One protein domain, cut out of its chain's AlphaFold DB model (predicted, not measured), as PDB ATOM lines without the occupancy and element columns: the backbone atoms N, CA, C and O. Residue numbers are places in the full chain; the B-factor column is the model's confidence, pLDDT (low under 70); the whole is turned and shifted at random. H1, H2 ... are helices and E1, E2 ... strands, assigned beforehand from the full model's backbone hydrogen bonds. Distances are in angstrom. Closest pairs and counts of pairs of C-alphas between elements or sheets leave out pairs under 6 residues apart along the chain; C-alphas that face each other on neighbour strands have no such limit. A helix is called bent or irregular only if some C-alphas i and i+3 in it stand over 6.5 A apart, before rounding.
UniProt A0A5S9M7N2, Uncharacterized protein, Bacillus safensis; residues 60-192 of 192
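This is residues 60 to 192 of the 192 residues of an uncharacterized protein of Bacillus safensis (UniProt A0A5S9M7N2). A twisted five-strand sheet forms the core, with H1 over one face and H3 over the other. At the sheet's E7 edge, on the same face as H1, H4 lies over E7 and makes a small second unit with the short strand pair E5 and E6. The printed part has 133 residues with four named helices and seven named strands, in the order E1 E2 H1 E3 H2 H3 E4 E5 H4 E6 E7; the class is mixed, helices and strands. The main sheet, order E1 E3 E2 E4 E7, is mixed; E5 and E6 are parallel. The whole is compact, with a radius of gyration of the C-alphas of 14.4 A and spans of 39 by 38 by 29 A.

E1, residues 61 to 66, begins at C-alpha 61 (207.785, 206.601, 273.478) and is 17.1 A long. E2, residues 73 to 81, is 21.6 A long and bends by 69 degrees at residue 78. H1 is residues 87 to 92, and E3, residues 99 to 105, is 20.3 A long. H2 is residues 111 to 114; H3, residues 124 to 132, is 12.5 A long. E4 is residues 135 to 138 and E5 residues 149 to 151. H4, residues 156 to 169, is 18.6 A long and only just irregular: C-alphas 157 and 160 are 6.6 A apart. E6 is residues 174 to 176, and E7, residues 185 to 188, ends at C-alpha 188 (229.396, 203.494, 256.149).

E1 and E3 are antiparallel, with N 62 and O 104 2.9 A apart, within hydrogen-bond range. E3 and E2 are parallel (N 75 and O 99, 2.9 A), as are E2 and E4 (N 76 and O 137, 2.8 A); E4 and E7 are antiparallel (N 138 and O 185, 2.8 A). H1 is on the sheet at a height of 7.3 A; its closest C-alphas to E2 are those of Ser 88 and Gly 80, 4.9 A. H3, on the opposite face, runs along the strands at 8.9 A, which gives three layers, helices on both faces. H2 is on the sheet, only just over E3 with 3 C-alphas. H4 is on the same face as H1; C-alphas 159 and 186 of H4 and E7 are closest, 7.3 A. E2, H1, E3 and E5, H4, E6 are strand-helix-strand units, parallel neighbours joined through a helix; E3, H2 H3, E4 is a split one, with E2 between its strands. The three crossovers are right-handed. E5 and E6 have no N and O pair within range. Every O i to N i+4 pair is within range in H1 and H3, 8 of 10 in H4; H2 is too short.

The farthest C-alphas, those of Gln 108 and Lys 192, are 43.7 A apart. The printed part has no cut, and no link is long. Mean pLDDT of the printed part is 82.3; residues 156 to 157 and 173 to 192 are under 70.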
ATOM      1  N   GLY A  60     203.808 206.195 274.793       94.75
ATOM      2  CA  GLY A  60     204.771 205.298 275.442       94.75
ATOM      3  C   GLY A  60     206.217 205.474 274.985       94.75
ATOM      4  O   GLY A  60     207.090 204.757 275.478       94.75
ATOM      5  N   TYR A  61     206.460 206.352 274.017       97.75
ATOM      6  CA  TYR A  61     207.785 206.601 273.478       97.75
ATOM      7  C   TYR A  61     207.947 208.053 273.045       97.75
ATOM      8  O   TYR A  61     206.965 208.730 272.745       97.75
ATOM      9  N   GLU A  62     209.194 208.493 272.963       97.88
ATOM     10  CA  GLU A  62     209.590 209.793 272.430       97.88
ATOM     11  C   GLU A  62     210.622 209.594 271.318       97.88
ATOM     12  O   GLU A  62     211.365 208.609 271.303       97.88
ATOM     13  N   ILE A  63     210.620 210.498 270.342       98.12
ATOM     14  CA  ILE A  63     211.617 210.534 269.273       98.12
ATOM     15  C   ILE A  63     212.289 211.893 269.333       98.12
ATOM     16  O   ILE A  63     211.634 212.918 269.149       98.12
ATOM     17  N   GLU A  64     213.598 211.881 269.531       97.81
ATOM     18  CA  GLU A  64     214.428 213.074 269.523       97.81
ATOM     19  C   GLU A  64     215.514 212.937 268.467       97.81
ATOM     20  O   GLU A  64     216.111 211.878 268.279       97.81
ATOM     21  N   PHE A  65     215.801 214.022 267.761       97.25
ATOM     22  CA  PHE A  65     216.938 214.075 266.860       97.25
ATOM     23  C   PHE A  65     217.517 215.482 266.839       97.25
ATOM     24  O   PHE A  65     216.817 216.475 267.032       97.25
ATOM     25  N   HIS A  66     218.817 215.558 266.597       96.75
ATOM     26  CA  HIS A  66     219.552 216.807 266.518       96.75
ATOM     27  C   HIS A  66     220.464 216.757 265.302       96.75
ATOM     28  O   HIS A  66     221.250 215.824 265.148       96.75
ATOM     29  N   GLU A  67     220.379 217.765 264.442       95.44
ATOM     30  CA  GLU A  67     221.260 217.882 263.286       95.44
ATOM     31  C   GLU A  67     222.373 218.889 263.560       95.44
ATOM     32  O   GLU A  67     222.133 220.057 263.866       95.44
ATOM     33  N   LYS A  68     223.617 218.435 263.410       93.75
ATOM     34  CA  LYS A  68     224.800 219.283 263.489       93.75
ATOM     35  C   LYS A  68     225.297 219.584 262.078       93.75
ATOM     36  O   LYS A  68     225.752 218.689 261.367       93.75
ATOM     37  N   GLY A  69     225.250 220.859 261.690       89.94
ATOM     38  CA  GLY A  69     225.765 221.312 260.396       89.94
ATOM     39  C   GLY A  69     227.221 220.887 260.170       89.94
ATOM     40  O   GLY A  69     228.061 221.047 261.055       89.94
ATOM     41  N   GLY A  70     227.505 220.327 258.989       86.62
ATOM     42  CA  GLY A  70     228.835 219.831 258.612       86.62
ATOM     43  C   GLY A  70     229.235 218.492 259.243       86.62
ATOM     44  O   GLY A  70     230.388 218.086 259.113       86.62
ATOM     45  N   SER A  71     228.326 217.803 259.939       88.50
ATOM     46  CA  SER A  71     228.616 216.493 260.521       88.50
ATOM     47  C   SER A  71     228.484 215.366 259.495       88.50
ATOM     48  O   SER A  71     227.419 215.156 258.925       88.50
ATOM     49  N   ASP A  72     229.544 214.574 259.330       90.31
ATOM     50  CA  ASP A  72     229.531 213.356 258.500       90.31
ATOM     51  C   ASP A  72     229.097 212.096 259.272       90.31
ATOM     52  O   ASP A  72     229.064 210.992 258.715       90.31
ATOM     53  N   LEU A  73     228.821 212.227 260.573       90.06
ATOM     54  CA  LEU A  73     228.546 211.107 261.466       90.06
ATOM     55  C   LEU A  73     227.219 211.299 262.206       90.06
ATOM     56  O   LEU A  73     227.038 212.259 262.948       90.06
ATOM     57  N   LEU A  74     226.348 210.301 262.066       95.31
ATOM     58  CA  LEU A  74     225.148 210.122 262.875       95.31
ATOM     59  C   LEU A  74     225.431 209.193 264.059       95.31
ATOM     60  O   LEU A  74     225.837 208.050 263.855       95.31
ATOM     61  N   VAL A  75     225.159 209.618 265.288       95.94
ATOM     62  CA  VAL A  75     225.182 208.733 266.466       95.94
ATOM     63  C   VAL A  75     223.761 208.518 266.956       95.94
ATOM     64  O   VAL A  75     223.061 209.477 267.242       95.94
ATOM     65  N   PHE A  76     223.301 207.277 267.050       97.38
ATOM     66  CA  PHE A  76     221.892 207.030 267.325       97.38
ATOM     67  C   PHE A  76     221.638 205.816 268.207       97.38
ATOM     68  O   PHE A  76     222.487 204.934 268.326       97.38
ATOM     69  N   SER A  77     220.444 205.739 268.791       97.25
ATOM     70  CA  SER A  77     219.920 204.497 269.356       97.25
ATOM     71  C   SER A  77     218.441 204.326 269.006       97.25
ATOM     72  O   SER A  77     217.643 205.210 269.315       97.25
ATOM     73  N   PRO A  78     218.042 203.185 268.412       97.38
ATOM     74  CA  PRO A  78     216.633 202.832 268.264       97.38
ATOM     75  C   PRO A  78     216.037 202.273 269.570       97.38
ATOM     76  O   PRO A  78     214.887 201.854 269.575       97.38
ATOM     77  N   HIS A  79     216.828 202.178 270.649       97.38
ATOM     78  CA  HIS A  79     216.470 201.534 271.917       97.38
ATOM     79  C   HIS A  79     216.854 202.413 273.119       97.38
ATOM     80  O   HIS A  79     217.433 201.939 274.099       97.38
ATOM     81  N   GLY A  80     216.563 203.703 273.025       96.94
ATOM     82  CA  GLY A  80     216.743 204.698 274.077       96.94
ATOM     83  C   GLY A  80     215.811 204.520 275.280       96.94
ATOM     84  O   GLY A  80     214.913 203.667 275.315       96.94
ATOM     85  N   GLY A  81     216.018 205.362 276.283       96.31
ATOM     86  CA  GLY A  81     215.248 205.429 277.512       96.31
ATOM     87  C   GLY A  81     215.327 204.124 278.293       96.31
ATOM     88  O   GLY A  81     216.393 203.531 278.482       96.31
ATOM     89  N   ASP A  82     214.169 203.639 278.729       95.25
ATOM     90  CA  ASP A  82     214.071 202.415 279.524       95.25
ATOM     91  C   ASP A  82     213.962 201.128 278.671       95.25
ATOM     92  O   ASP A  82     213.776 200.035 279.226       95.25
ATOM     93  N   ILE A  83     214.102 201.214 277.336       95.81
ATOM     94  CA  ILE A  83     214.162 200.039 276.439       95.81
ATOM     95  C   ILE A  83     215.480 199.292 276.682       95.81
ATOM     96  O   ILE A  83     215.485 198.140 277.139       95.81
ATOM     97  N   GLU A  84     216.604 199.977 276.456       94.56
ATOM     98  CA  GLU A  84     217.954 199.538 276.808       94.56
ATOM     99  C   GLU A  84     218.628 200.600 277.694       94.56
ATOM    100  O   GLU A  84     219.340 201.462 277.195       94.56
ATOM    101  N   PRO A  85     218.449 200.538 279.028       90.94
ATOM    102  CA  PRO A  85     218.868 201.615 279.923       90.94
ATOM    103  C   PRO A  85     220.333 202.039 279.766       90.94
ATOM    104  O   PRO A  85     221.239 201.197 279.810       90.94
ATOM    105  N   GLY A  86     220.553 203.352 279.670       89.31
ATOM    106  CA  GLY A  86     221.866 203.983 279.540       89.31
ATOM    107  C   GLY A  86     222.264 204.350 278.109       89.31
ATOM    108  O   GLY A  86     223.295 204.993 277.932       89.31
ATOM    109  N   THR A  87     221.514 203.933 277.083       93.44
ATOM    110  CA  THR A  87     221.817 204.261 275.678       93.44
ATOM    111  C   THR A  87     221.563 205.734 275.359       93.44
ATOM    112  O   THR A  87     222.400 206.329 274.680       93.44
ATOM    113  N   SER A  88     220.497 206.343 275.887       96.12
ATOM    114  CA  SER A  88     220.184 207.767 275.671       96.12
ATOM    115  C   SER A  88     221.271 208.684 276.181       96.12
ATOM    116  O   SER A  88     221.830 209.452 275.403       96.12
ATOM    117  N   GLU A  89     221.700 208.499 277.433       94.50
ATOM    118  CA  GLU A  89     222.761 209.324 278.011       94.50
ATOM    119  C   GLU A  89     224.085 209.192 277.238       94.50
ATOM    120  O   GLU A  89     224.908 210.107 277.239       94.50
ATOM    121  N   ILE A  90     224.315 208.049 276.579       92.94
ATOM    122  CA  ILE A  90     225.470 207.862 275.698       92.94
ATOM    123  C   ILE A  90     225.285 208.616 274.388       92.94
ATOM    124  O   ILE A  90     226.261 209.181 273.923       92.94
ATOM    125  N   VAL A  91     224.107 208.610 273.766       95.62
ATOM    126  CA  VAL A  91     223.872 209.307 272.489       95.62
ATOM    127  C   VAL A  91     223.863 210.822 272.682       95.62
ATOM    128  O   VAL A  91     224.549 211.521 271.939       95.62
ATOM    129  N   GLU A  92     223.182 211.325 273.713       96.00
ATOM    130  CA  GLU A  92     223.154 212.748 274.092       96.00
ATOM    131  C   GLU A  92     224.568 213.320 274.272       96.00
ATOM    132  O   GLU A  92     224.861 214.445 273.877       96.00
ATOM    133  N   ALA A  93     225.494 212.504 274.786       94.56
ATOM    134  CA  ALA A  93     226.906 212.845 274.944       94.56
ATOM    135  C   ALA A  93     227.601 213.297 273.643       94.56
ATOM    136  O   ALA A  93     228.625 213.979 273.695       94.56
ATOM    137  N   PHE A  94     227.093 212.876 272.482       93.94
ATOM    138  CA  PHE A  94     227.648 213.213 271.169       93.94
ATOM    139  C   PHE A  94     227.004 214.456 270.547       93.94
ATOM    140  O   PHE A  94     227.553 214.983 269.578       93.94
ATOM    141  N   GLN A  95     225.889 214.946 271.093       94.31
ATOM    142  CA  GLN A  95     225.038 215.955 270.460       94.31
ATOM    143  C   GLN A  95     225.743 217.299 270.224       94.31
ATOM    144  O   GLN A  95     225.477 217.976 269.233       94.31
ATOM    145  N   GLU A  96     226.705 217.674 271.075       92.69
ATOM    146  CA  GLU A  96     227.470 218.917 270.888       92.69
ATOM    147  C   GLU A  96     228.305 218.913 269.596       92.69
ATOM    148  O   GLU A  96     228.523 219.964 268.978       92.69
ATOM    149  N   SER A  97     228.773 217.733 269.180       93.38
ATOM    150  CA  SER A  97     229.743 217.561 268.091       93.38
ATOM    151  C   SER A  97     229.176 216.852 266.857       93.38
ATOM    152  O   SER A  97     229.743 216.988 265.774       93.38
ATOM    153  N   TYR A  98     228.077 216.106 266.993       95.88
ATOM    154  CA  TYR A  98     227.533 215.247 265.939       95.88
ATOM    155  C   TYR A  98     226.022 215.331 265.846       95.88
ATOM    156  O   TYR A  98     225.338 215.745 266.784       95.88
ATOM    157  N   SER A  99     225.512 214.891 264.701       97.44
ATOM    158  CA  SER A  99     224.087 214.649 264.558       97.44
ATOM    159  C   SER A  99     223.688 213.408 265.346       97.44
ATOM    160  O   SER A  99     224.402 212.397 265.331       97.44
ATOM    161  N   THR A 100     222.552 213.476 266.033       98.19
ATOM    162  CA  THR A 100     222.057 212.400 266.888       98.19
ATOM    163  C   THR A 100     220.606 212.042 266.609       98.19
ATOM    164  O   THR A 100     219.846 212.849 266.079       98.19
ATOM    165  N   TYR A 101     220.235 210.808 266.953       98.50
ATOM    166  CA  TYR A 101     218.851 210.332 266.932       98.50
ATOM    167  C   TYR A 101     218.588 209.379 268.104       98.50
ATOM    168  O   TYR A 101     219.386 208.476 268.371       98.50
ATOM    169  N   LEU A 102     217.437 209.517 268.751       98.56
ATOM    170  CA  LEU A 102     216.959 208.660 269.823       98.56
ATOM    171  C   LEU A 102     215.492 208.289 269.612       98.56
ATOM    172  O   LEU A 102     214.649 209.150 269.402       98.56
ATOM    173  N   PHE A 103     215.203 206.994 269.718       98.62
ATOM    174  CA  PHE A 103     213.860 206.488 270.000       98.62
ATOM    175  C   PHE A 103     213.849 205.977 271.434       98.62
ATOM    176  O   PHE A 103     214.536 205.000 271.739       98.62
ATOM    177  N   GLU A 104     213.096 206.625 272.314       98.31
ATOM    178  CA  GLU A 104     213.120 206.366 273.749       98.31
ATOM    179  C   GLU A 104     211.827 205.744 274.244       98.31
ATOM    180  O   GLU A 104     210.746 206.241 273.962       98.31
ATOM    181  N   GLY A 105     211.926 204.679 275.041       98.06
ATOM    182  CA  GLY A 105     210.775 204.173 275.785       98.06
ATOM    183  C   GLY A 105     210.568 204.968 277.068       98.06
ATOM    184  O   GLY A 105     211.445 204.956 277.939       98.06
ATOM    185  N   THR A 106     209.401 205.596 277.201       97.38
ATOM    186  CA  THR A 106     209.048 206.517 278.299       97.38
ATOM    187  C   THR A 106     207.906 206.005 279.182       97.38
ATOM    188  O   THR A 106     207.432 206.702 280.081       97.38
ATOM    189  N   LYS A 107     207.476 204.750 278.998       96.50
ATOM    190  CA  LYS A 107     206.442 204.123 279.832       96.50
ATOM    191  C   LYS A 107     206.880 204.023 281.290       96.50
ATOM    192  O   LYS A 107     208.058 203.858 281.604       96.50
ATOM    193  N   GLN A 108     205.905 203.982 282.195       95.56
ATOM    194  CA  GLN A 108     206.164 203.729 283.614       95.56
ATOM    195  C   GLN A 108     206.785 202.338 283.863       95.56
ATOM    196  O   GLN A 108     207.619 202.172 284.763       95.56
ATOM    197  N   ASP A 109     206.377 201.339 283.079       94.19
ATOM    198  CA  ASP A 109     206.896 199.977 283.100       94.19
ATOM    199  C   ASP A 109     206.861 199.325 281.703       94.19
ATOM    200  O   ASP A 109     206.336 199.874 280.740       94.19
ATOM    201  N   ASN A 110     207.483 198.147 281.581       94.81
ATOM    202  CA  ASN A 110     207.460 197.320 280.366       94.81
ATOM    203  C   ASN A 110     207.968 198.005 279.075       94.81
ATOM    204  O   ASN A 110     207.608 197.599 277.976       94.81
ATOM    205  N   ASN A 111     208.888 198.972 279.175       96.31
ATOM    206  CA  ASN A 111     209.512 199.617 278.004       96.31
ATOM    207  C   ASN A 111     210.196 198.643 277.036       96.31
ATOM    208  O   ASN A 111     210.292 198.915 275.847       96.31
ATOM    209  N   ARG A 112     210.616 197.466 277.509       94.12
ATOM    210  CA  ARG A 112     211.161 196.412 276.638       94.12
ATOM    211  C   ARG A 112     210.176 195.912 275.586       94.12
ATOM    212  O   ARG A 112     210.627 195.382 274.579       94.12
ATOM    213  N   ASP A 113     208.875 196.092 275.795       96.44
ATOM    214  CA  ASP A 113     207.854 195.755 274.802       96.44
ATOM    215  C   ASP A 113     207.943 196.673 273.568       96.44
ATOM    216  O   ASP A 113     207.442 196.326 272.505       96.44
ATOM    217  N   LEU A 114     208.617 197.823 273.674       97.69
ATOM    218  CA  LEU A 114     208.880 198.737 272.558       97.69
ATOM    219  C   LEU A 114     210.128 198.354 271.753       97.69
ATOM    220  O   LEU A 114     210.401 198.963 270.722       97.69
ATOM    221  N   HIS A 115     210.906 197.365 272.207       97.56
ATOM    222  CA  HIS A 115     212.084 196.914 271.476       97.56
ATOM    223  C   HIS A 115     211.667 196.275 270.143       97.56
ATOM    224  O   HIS A 115     210.905 195.308 270.112       97.56
ATOM    225  N   ILE A 116     212.234 196.792 269.055       97.44
ATOM    226  CA  ILE A 116     212.178 196.215 267.710       97.44
ATOM    227  C   ILE A 116     213.619 196.010 267.247       97.44
ATOM    228  O   ILE A 116     214.405 196.956 267.218       97.44
ATOM    229  N   THR A 117     213.992 194.787 266.883       93.69
ATOM    230  CA  THR A 117     215.332 194.443 266.398       93.69
ATOM    231  C   THR A 117     215.783 195.387 265.281       93.69
ATOM    232  O   THR A 117     215.011 195.708 264.381       93.69
ATOM    233  N   SER A 118     217.060 195.791 265.278       92.19
ATOM    234  CA  SER A 118     217.577 196.823 264.361       92.19
ATOM    235  C   SER A 118     217.350 196.522 262.874       92.19
ATOM    236  O   SER A 118     217.314 197.438 262.065       92.19
ATOM    237  N   THR A 119     217.216 195.248 262.488       90.75
ATOM    238  CA  THR A 119     216.920 194.847 261.099       90.75
ATOM    239  C   THR A 119     215.497 195.169 260.657       90.75
ATOM    240  O   THR A 119     215.242 195.190 259.458       90.75
ATOM    241  N   ASN A 120     214.591 195.390 261.607       95.19
ATOM    242  CA  ASN A 120     213.173 195.622 261.364       95.19
ATOM    243  C   ASN A 120     212.712 197.003 261.859       95.19
ATOM    244  O   ASN A 120     211.538 197.339 261.729       95.19
ATOM    245  N   PHE A 121     213.611 197.790 262.453       97.00
ATOM    246  CA  PHE A 121     213.303 199.137 262.909       97.00
ATOM    247  C   PHE A 121     213.222 200.074 261.696       97.00
ATOM    248  O   PHE A 121     214.240 200.382 261.073       97.00
ATOM    249  N   ASP A 122     212.006 200.488 261.346       96.69
ATOM    250  CA  ASP A 122     211.671 201.240 260.132       96.69
ATOM    251  C   ASP A 122     211.051 202.614 260.432       96.69
ATOM    252  O   ASP A 122     210.258 203.129 259.643       96.69
ATOM    253  N   GLU A 123     211.416 203.224 261.565       98.06
ATOM    254  CA  GLU A 123     210.987 204.587 261.883       98.06
ATOM    255  C   GLU A 123     211.481 205.567 260.792       98.06
ATOM    256  O   GLU A 123     212.682 205.587 260.483       98.06
ATOM    257  N   PRO A 124     210.575 206.346 260.161       97.31
ATOM    258  CA  PRO A 124     210.895 207.136 258.974       97.31
ATOM    259  C   PRO A 124     212.056 208.124 259.124       97.31
ATOM    260  O   PRO A 124     212.866 208.233 258.197       97.31
ATOM    261  N   ILE A 125     212.157 208.834 260.250       97.50
ATOM    262  CA  ILE A 125     213.195 209.849 260.471       97.50
ATOM    263  C   ILE A 125     214.565 209.178 260.531       97.50
ATOM    264  O   ILE A 125     215.458 209.542 259.762       97.50
ATOM    265  N   LEU A 126     214.733 208.137 261.352       96.75
ATOM    266  CA  LEU A 126     216.005 207.417 261.437       96.75
ATOM    267  C   LEU A 126     216.402 206.799 260.096       96.75
ATOM    268  O   LEU A 126     217.567 206.875 259.691       96.75
ATOM    269  N   VAL A 127     215.446 206.193 259.384       95.88
ATOM    270  CA  VAL A 127     215.694 205.616 258.054       95.88
ATOM    271  C   VAL A 127     216.206 206.682 257.088       95.88
ATOM    272  O   VAL A 127     217.122 206.400 256.308       95.88
ATOM    273  N   GLN A 128     215.645 207.892 257.132       95.81
ATOM    274  CA  GLN A 128     216.103 209.004 256.309       95.81
ATOM    275  C   GLN A 128     217.505 209.462 256.720       95.81
ATOM    276  O   GLN A 128     218.388 209.535 255.868       95.81
ATOM    277  N   MET A 129     217.755 209.683 258.012       94.38
ATOM    278  CA  MET A 129     219.070 210.110 258.499       94.38
ATOM    279  C   MET A 129     220.162 209.096 258.121       94.38
ATOM    280  O   MET A 129     221.181 209.469 257.547       94.38
ATOM    281  N   ILE A 130     219.945 207.790 258.312       92.50
ATOM    282  CA  ILE A 130     220.922 206.747 257.928       92.50
ATOM    283  C   ILE A 130     221.255 206.766 256.422       92.50
ATOM    284  O   ILE A 130     222.330 206.310 256.019       92.50
ATOM    285  N   LYS A 131     220.346 207.245 255.563       90.00
ATOM    286  CA  LYS A 131     220.607 207.416 254.122       90.00
ATOM    287  C   LYS A 131     221.403 208.684 253.822       90.00
ATOM    288  O   LYS A 131     222.177 208.672 252.871       90.00
ATOM    289  N   THR A 132     221.219 209.734 254.615       90.88
ATOM    290  CA  THR A 132     221.880 211.031 254.439       90.88
ATOM    291  C   THR A 132     223.325 211.026 254.940       90.88
ATOM    292  O   THR A 132     224.202 211.561 254.268       90.88
ATOM    293  N   TYR A 133     223.598 210.423 256.101       87.69
ATOM    294  CA  TYR A 133     224.928 210.498 256.714       87.69
ATOM    295  C   TYR A 133     225.906 209.464 256.115       87.69
ATOM    296  O   TYR A 133     225.585 208.270 256.056       87.69
ATOM    297  N   PRO A 134     227.136 209.872 255.735       88.12
ATOM    298  CA  PRO A 134     228.171 208.961 255.234       88.12
ATOM    299  C   PRO A 134     228.522 207.854 256.229       88.12
ATOM    300  O   PRO A 134     228.839 206.719 255.844       88.12
ATOM    301  N   PHE A 135     228.470 208.192 257.517       86.50
ATOM    302  CA  PHE A 135     228.807 207.317 258.619       86.50
ATOM    303  C   PHE A 135     227.734 207.365 259.696       86.50
ATOM    304  O   PHE A 135     227.141 208.400 259.979       86.50
ATOM    305  N   SER A 136     227.514 206.230 260.345       90.50
ATOM    306  CA  SER A 136     226.598 206.147 261.475       90.50
ATOM    307  C   SER A 136     227.145 205.217 262.545       90.50
ATOM    308  O   SER A 136     227.874 204.285 262.215       90.50
ATOM    309  N   ILE A 137     226.808 205.466 263.806       90.94
ATOM    310  CA  ILE A 137     227.084 204.625 264.970       90.94
ATOM    311  C   ILE A 137     225.761 204.382 265.690       90.94
ATOM    312  O   ILE A 137     225.181 205.317 266.227       90.94
ATOM    313  N   SER A 138     225.324 203.128 265.752       93.31
ATOM    314  CA  SER A 138     224.217 202.711 266.614       93.31
ATOM    315  C   SER A 138     224.732 202.308 267.990       93.31
ATOM    316  O   SER A 138     225.684 201.526 268.072       93.31
ATOM    317  N   ILE A 139     224.082 202.777 269.049       93.50
ATOM    318  CA  ILE A 139     224.348 202.443 270.448       93.50
ATOM    319  C   ILE A 139     223.268 201.481 270.946       93.50
ATOM    320  O   ILE A 139     222.078 201.760 270.820       93.50
ATOM    321  N   HIS A 140     223.694 200.363 271.535       92.19
ATOM    322  CA  HIS A 140     222.802 199.336 272.077       92.19
ATOM    323  C   HIS A 140     223.274 198.836 273.441       92.19
ATOM    324  O   HIS A 140     224.471 198.606 273.655       92.19
ATOM    325  N   GLY A 141     222.323 198.578 274.327       86.81
ATOM    326  CA  GLY A 141     222.497 197.818 275.551       86.81
ATOM    327  C   GLY A 141     222.309 196.317 275.334       86.81
ATOM    328  O   GLY A 141     221.866 195.823 274.304       86.81
ATOM    329  N   TYR A 142     222.707 195.532 276.329       83.12
ATOM    330  CA  TYR A 142     222.423 194.101 276.374       83.12
ATOM    331  C   TYR A 142     222.532 193.611 277.813       83.12
ATOM    332  O   TYR A 142     223.282 194.156 278.621       83.12
ATOM    333  N   LYS A 143     221.799 192.549 278.147       79.25
ATOM    334  CA  LYS A 143     221.904 191.944 279.475       79.25
ATOM    335  C   LYS A 143     223.160 191.072 279.562       79.25
ATOM    336  O   LYS A 143     223.279 190.090 278.831       79.25
ATOM    337  N   SER A 144     224.048 191.393 280.499       78.69
ATOM    338  CA  SER A 144     225.185 190.559 280.889       78.69
ATOM    339  C   SER A 144     225.581 190.843 282.334       78.69
ATOM    340  O   SER A 144     225.477 191.980 282.785       78.69
ATOM    341  N   ASP A 145     226.076 189.824 283.035       76.00
ATOM    342  CA  ASP A 145     226.643 189.979 284.382       76.00
ATOM    343  C   ASP A 145     228.090 190.498 284.342       76.00
ATOM    344  O   ASP A 145     228.683 190.822 285.369       76.00
ATOM    345  N   LYS A 146     228.672 190.598 283.141       75.31
ATOM    346  CA  LYS A 146     230.019 191.115 282.924       75.31
ATOM    347  C   LYS A 146     229.969 192.480 282.246       75.31
ATOM    348  O   LYS A 146     229.196 192.699 281.315       75.31
ATOM    349  N   ARG A 147     230.852 193.382 282.674       73.94
ATOM    350  CA  ARG A 147     231.039 194.692 282.040       73.94
ATOM    351  C   ARG A 147     231.890 194.525 280.787       73.94
ATOM    352  O   ARG A 147     233.109 194.415 280.889       73.94
ATOM    353  N   HIS A 148     231.255 194.499 279.621       74.31
ATOM    354  CA  HIS A 148     231.957 194.455 278.344       74.31
ATOM    355  C   HIS A 148     231.277 195.326 277.296       74.31
ATOM    356  O   HIS A 148     230.058 195.494 277.296       74.31
ATOM    357  N   THR A 149     232.087 195.796 276.351       76.25
ATOM    358  CA  THR A 149     231.617 196.422 275.119       76.25
ATOM    359  C   THR A 149     231.920 195.500 273.947       76.25
ATOM    360  O   THR A 149     233.054 195.053 273.741       76.25
ATOM    361  N   LEU A 150     230.893 195.210 273.162       78.56
ATOM    362  CA  LEU A 150     231.013 194.475 271.916       78.56
ATOM    363  C   LEU A 150     230.864 195.490 270.764       78.56
ATOM    364  O   LEU A 150     230.056 196.419 270.812       78.56
ATOM    365  N   VAL A 151     231.758 195.387 269.778       79.81
ATOM    366  CA  VAL A 151     231.870 196.340 268.661       79.81
ATOM    367  C   VAL A 151     231.735 195.559 267.358       79.81
ATOM    368  O   VAL A 151     232.484 194.600 267.129       79.81
ATOM    369  N   GLY A 152     230.771 195.958 266.529       80.81
ATOM    370  CA  GLY A 152     230.409 195.321 265.264       80.81
ATOM    371  C   GLY A 152     230.400 196.323 264.107       80.81
ATOM    372  O   GLY A 152     231.192 197.262 264.095       80.81
ATOM    373  N   GLY A 153     229.515 196.117 263.130       77.00
ATOM    374  CA  GLY A 153     229.367 197.010 261.976       77.00
ATOM    375  C   GLY A 153     230.114 196.569 260.716       77.00
ATOM    376  O   GLY A 153     230.943 195.661 260.745       77.00
ATOM    377  N   THR A 154     229.791 197.220 259.598       77.31
ATOM    378  CA  THR A 154     230.292 196.883 258.255       77.31
ATOM    379  C   THR A 154     231.619 197.562 257.908       77.31
ATOM    380  O   THR A 154     232.331 197.091 257.025       77.31
ATOM    381  N   ASN A 155     232.014 198.632 258.613       71.25
ATOM    382  CA  ASN A 155     233.318 199.286 258.420       71.25
ATOM    383  C   ASN A 155     234.389 198.689 259.344       71.25
ATOM    384  O   ASN A 155     234.799 199.281 260.349       71.25
ATOM    385  N   GLU A 156     234.835 197.484 259.002       64.25
ATOM    386  CA  GLU A 156     235.759 196.727 259.848       64.25
ATOM    387  C   GLU A 156     237.187 197.289 259.873       64.25
ATOM    388  O   GLU A 156     237.846 197.253 260.915       64.25
ATOM    389  N   LYS A 157     237.683 197.808 258.743       66.12
ATOM    390  CA  LYS A 157     239.109 198.145 258.582       66.12
ATOM    391  C   LYS A 157     239.518 199.439 259.292       66.12
ATOM    392  O   LYS A 157     240.643 199.501 259.796       66.12
ATOM    393  N   ASN A 158     238.612 200.417 259.380       71.50
ATOM    394  CA  ASN A 158     238.919 201.753 259.897       71.50
ATOM    395  C   ASN A 158     238.144 202.056 261.185       71.50
ATOM    396  O   ASN A 158     238.736 202.090 262.264       71.50
ATOM    397  N   ALA A 159     236.819 202.205 261.101       71.75
ATOM    398  CA  ALA A 159     236.008 202.684 262.223       71.75
ATOM    399  C   ALA A 159     235.961 201.688 263.389       71.75
ATOM    400  O   ALA A 159     236.237 202.060 264.530       71.75
ATOM    401  N   LYS A 160     235.706 200.401 263.105       73.38
ATOM    402  CA  LYS A 160     235.699 199.351 264.133       73.38
ATOM    403  C   LYS A 160     237.029 199.330 264.878       73.38
ATOM    404  O   LYS A 160     237.033 199.425 266.095       73.38
ATOM    405  N   ARG A 161     238.161 199.274 264.168       76.88
ATOM    406  CA  ARG A 161     239.500 199.261 264.782       76.88
ATOM    407  C   ARG A 161     239.801 200.507 265.616       76.88
ATOM    408  O   ARG A 161     240.397 200.353 266.679       76.88
ATOM    409  N   ALA A 162     239.392 201.693 265.164       79.00
ATOM    410  CA  ALA A 162     239.579 202.935 265.910       79.00
ATOM    411  C   ALA A 162     238.812 202.911 267.241       79.00
ATOM    412  O   ALA A 162     239.429 203.033 268.293       79.00
ATOM    413  N   VAL A 163     237.506 202.618 267.213       81.56
ATOM    414  CA  VAL A 163     236.668 202.509 268.426       81.56
ATOM    415  C   VAL A 163     237.210 201.442 269.378       81.56
ATOM    416  O   VAL A 163     237.300 201.628 270.586       81.56
ATOM    417  N   VAL A 164     237.610 200.303 268.820       80.19
ATOM    418  CA  VAL A 164     238.207 199.183 269.546       80.19
ATOM    419  C   VAL A 164     239.479 199.568 270.293       80.19
ATOM    420  O   VAL A 164     239.643 199.165 271.447       80.19
ATOM    421  N   ARG A 165     240.390 200.263 269.607       81.44
ATOM    422  CA  ARG A 165     241.654 200.733 270.174       81.44
ATOM    423  C   ARG A 165     241.359 201.717 271.292       81.44
ATOM    424  O   ARG A 165     241.833 201.527 272.401       81.44
ATOM    425  N   GLU A 166     240.477 202.662 271.019       82.75
ATOM    426  CA  GLU A 166     240.152 203.726 271.947       82.75
ATOM    427  C   GLU A 166     239.539 203.221 273.258       82.75
ATOM    428  O   GLU A 166     239.903 203.656 274.348       82.75
ATOM    429  N   LEU A 167     238.640 202.238 273.170       79.62
ATOM    430  CA  LEU A 167     238.092 201.574 274.350       79.62
ATOM    431  C   LEU A 167     239.186 200.852 275.148       79.62
ATOM    432  O   LEU A 167     239.194 200.916 276.377       79.62
ATOM    433  N   LYS A 168     240.118 200.180 274.460       79.06
ATOM    434  CA  LYS A 168     241.210 199.437 275.100       79.06
ATOM    435  C   LYS A 168     242.180 200.370 275.818       79.06
ATOM    436  O   LYS A 168     242.512 200.101 276.970       79.06
ATOM    437  N   ASP A 169     242.610 201.439 275.160       80.19
ATOM    438  CA  ASP A 169     243.599 202.383 275.694       80.19
ATOM    439  C   ASP A 169     243.076 203.088 276.956       80.19
ATOM    440  O   ASP A 169     243.844 203.501 277.819       80.19
ATOM    441  N   ARG A 170     241.749 203.124 277.123       75.44
ATOM    442  CA  ARG A 170     241.062 203.626 278.318       75.44
ATOM    443  C   ARG A 170     240.677 202.566 279.353       75.44
ATOM    444  O   ARG A 170     239.960 202.872 280.302       75.44
ATOM    445  N   GLY A 171     241.114 201.321 279.183       75.38
ATOM    446  CA  GLY A 171     240.863 200.240 280.140       75.38
ATOM    447  C   GLY A 171     239.450 199.650 280.099       75.38
ATOM    448  O   GLY A 171     239.082 198.891 280.998       75.38
ATOM    449  N   PHE A 172     238.645 199.936 279.068       72.19
ATOM    450  CA  PHE A 172     237.347 199.281 278.898       72.19
ATOM    451  C   PHE A 172     237.523 197.856 278.353       72.19
ATOM    452  O   PHE A 172     238.213 197.611 277.360       72.19
ATOM    453  N   SER A 173     236.860 196.889 278.991       66.12
ATOM    454  CA  SER A 173     236.915 195.485 278.579       66.12
ATOM    455  C   SER A 173     236.146 195.241 277.271       66.12
ATOM    456  O   SER A 173     234.993 195.660 277.131       66.12
ATOM    457  N   ARG A 174     236.759 194.522 276.317       53.56
ATOM    458  CA  ARG A 174     236.235 194.372 274.949       53.56
ATOM    459  C   ARG A 174     236.445 192.975 274.361       53.56
ATOM    460  O   ARG A 174     237.492 192.366 274.562       53.56
ATOM    461  N   ARG A 175     235.502 192.513 273.528       53.09
ATOM    462  CA  ARG A 175     235.691 191.364 272.616       53.09
ATOM    463  C   ARG A 175     235.318 191.753 271.184       53.09
ATOM    464  O   ARG A 175     234.423 192.567 270.965       53.09
ATOM    465  N   ASN A 176     235.996 191.170 270.195       48.91
ATOM    466  CA  ASN A 176     235.527 191.224 268.809       48.91
ATOM    467  C   ASN A 176     234.189 190.470 268.735       48.91
ATOM    468  O   ASN A 176     234.126 189.288 269.071       48.91
ATOM    469  N   GLY A 177     233.113 191.164 268.367       43.56
ATOM    470  CA  GLY A 177     231.808 190.543 268.184       43.56
ATOM    471  C   GLY A 177     231.713 189.906 266.802       43.56
ATOM    472  O   GLY A 177     231.774 190.608 265.793       43.56
ATOM    473  N   THR A 178     231.543 188.590 266.749       42.91
ATOM    474  CA  THR A 178     230.992 187.871 265.599       42.91
ATOM    475  C   THR A 178     229.492 187.737 265.841       42.91
ATOM    476  O   THR A 178     229.078 187.001 266.722       42.91
ATOM    477  N   LYS A 179     228.693 188.523 265.105       42.41
ATOM    478  CA  LYS A 179     227.216 188.547 265.085       42.41
ATOM    479  C   LYS A 179     226.503 188.490 266.458       42.41
ATOM    480  O   LYS A 179     226.367 187.444 267.079       42.41
ATOM    481  N   ARG A 180     225.856 189.620 266.775       42.75
ATOM    482  CA  ARG A 180     224.878 189.860 267.857       42.75
ATOM    483  C   ARG A 180     225.462 189.904 269.276       42.75
ATOM    484  O   ARG A 180     226.204 189.016 269.681       42.75
ATOM    485  N   ARG A 181     224.938 190.876 270.041       35.06
ATOM    486  CA  ARG A 181     225.110 191.156 271.487       35.06
ATOM    487  C   ARG A 181     226.188 192.215 271.719       35.06
ATOM    488  O   ARG A 181     227.292 192.003 271.249       35.06
ATOM    489  N   THR A 182     225.756 193.335 272.323       35.31
ATOM    490  CA  THR A 182     226.284 194.725 272.296       35.31
ATOM    491  C   THR A 182     226.965 195.126 271.005       35.31
ATOM    492  O   THR A 182     227.898 194.504 270.519       35.31
ATOM    493  N   ALA A 183     226.513 196.193 270.392       37.88
ATOM    494  CA  ALA A 183     227.167 196.610 269.181       37.88
ATOM    495  C   ALA A 183     227.048 198.105 269.076       37.88
ATOM    496  O   ALA A 183     225.970 198.621 268.834       37.88
ATOM    497  N   PHE A 184     228.199 198.759 269.180       45.62
ATOM    498  CA  PHE A 184     228.474 199.841 268.256       45.62
ATOM    499  C   PHE A 184     228.324 199.250 266.846       45.62
ATOM    500  O   PHE A 184     229.210 198.523 266.381       45.62
ATOM    501  N   TRP A 185     227.162 199.438 266.217       40.78
ATOM    502  CA  TRP A 185     226.982 199.121 264.801       40.78
ATOM    503  C   TRP A 185     227.338 200.358 264.019       40.78
ATOM    504  O   TRP A 185     226.596 201.330 264.019       40.78
ATOM    505  N   TYR A 186     228.478 200.299 263.345       37.69
ATOM    506  CA  TYR A 186     228.844 201.333 262.406       37.69
ATOM    507  C   TYR A 186     228.479 200.915 260.978       37.69
ATOM    508  O   TYR A 186     228.934 199.860 260.516       37.69
ATOM    509  N   ARG A 187     227.700 201.737 260.265       34.22
ATOM    510  CA  ARG A 187     227.439 201.592 258.822       34.22
ATOM    511  C   ARG A 187     228.057 202.784 258.094       34.22
ATOM    512  O   ARG A 187     227.698 203.921 258.377       34.22
ATOM    513  N   SER A 188     228.977 202.515 257.163       33.25
ATOM    514  CA  SER A 188     229.396 203.494 256.149       33.25
ATOM    515  C   SER A 188     228.553 203.286 254.899       33.25
ATOM    516  O   SER A 188     228.500 202.165 254.383       33.25
ATOM    517  N   GLN A 189     227.904 204.341 254.418       31.64
ATOM    518  CA  GLN A 189     227.348 204.379 253.071       31.64
ATOM    519  C   GLN A 189     228.509 204.714 252.125       31.64
ATOM    520  O   GLN A 189     228.856 205.872 251.927       31.64
ATOM    521  N   LYS A 190     229.158 203.697 251.549       30.03
ATOM    522  CA  LYS A 190     229.761 203.873 250.224       30.03
ATOM    523  C   LYS A 190     228.725 203.369 249.239       30.03
ATOM    524  O   LYS A 190     228.444 202.172 249.233       30.03
ATOM    525  N   TYR A 191     228.138 204.304 248.498       27.23
ATOM    526  CA  TYR A 191     227.229 204.046 247.390       27.23
ATOM    527  C   TYR A 191     227.695 202.823 246.579       27.23
ATOM    528  O   TYR A 191     228.859 202.743 246.176       27.23
ATOM    529  N   LYS A 192     226.787 201.863 246.398       30.81
ATOM    530  CA  LYS A 192     226.720 201.033 245.198       30.81
ATOM    531  C   LYS A 192     225.514 201.510 244.415       30.81
ATOM    532  O   LYS A 192     224.495 201.784 245.091       30.81
TER     533      LYS A 192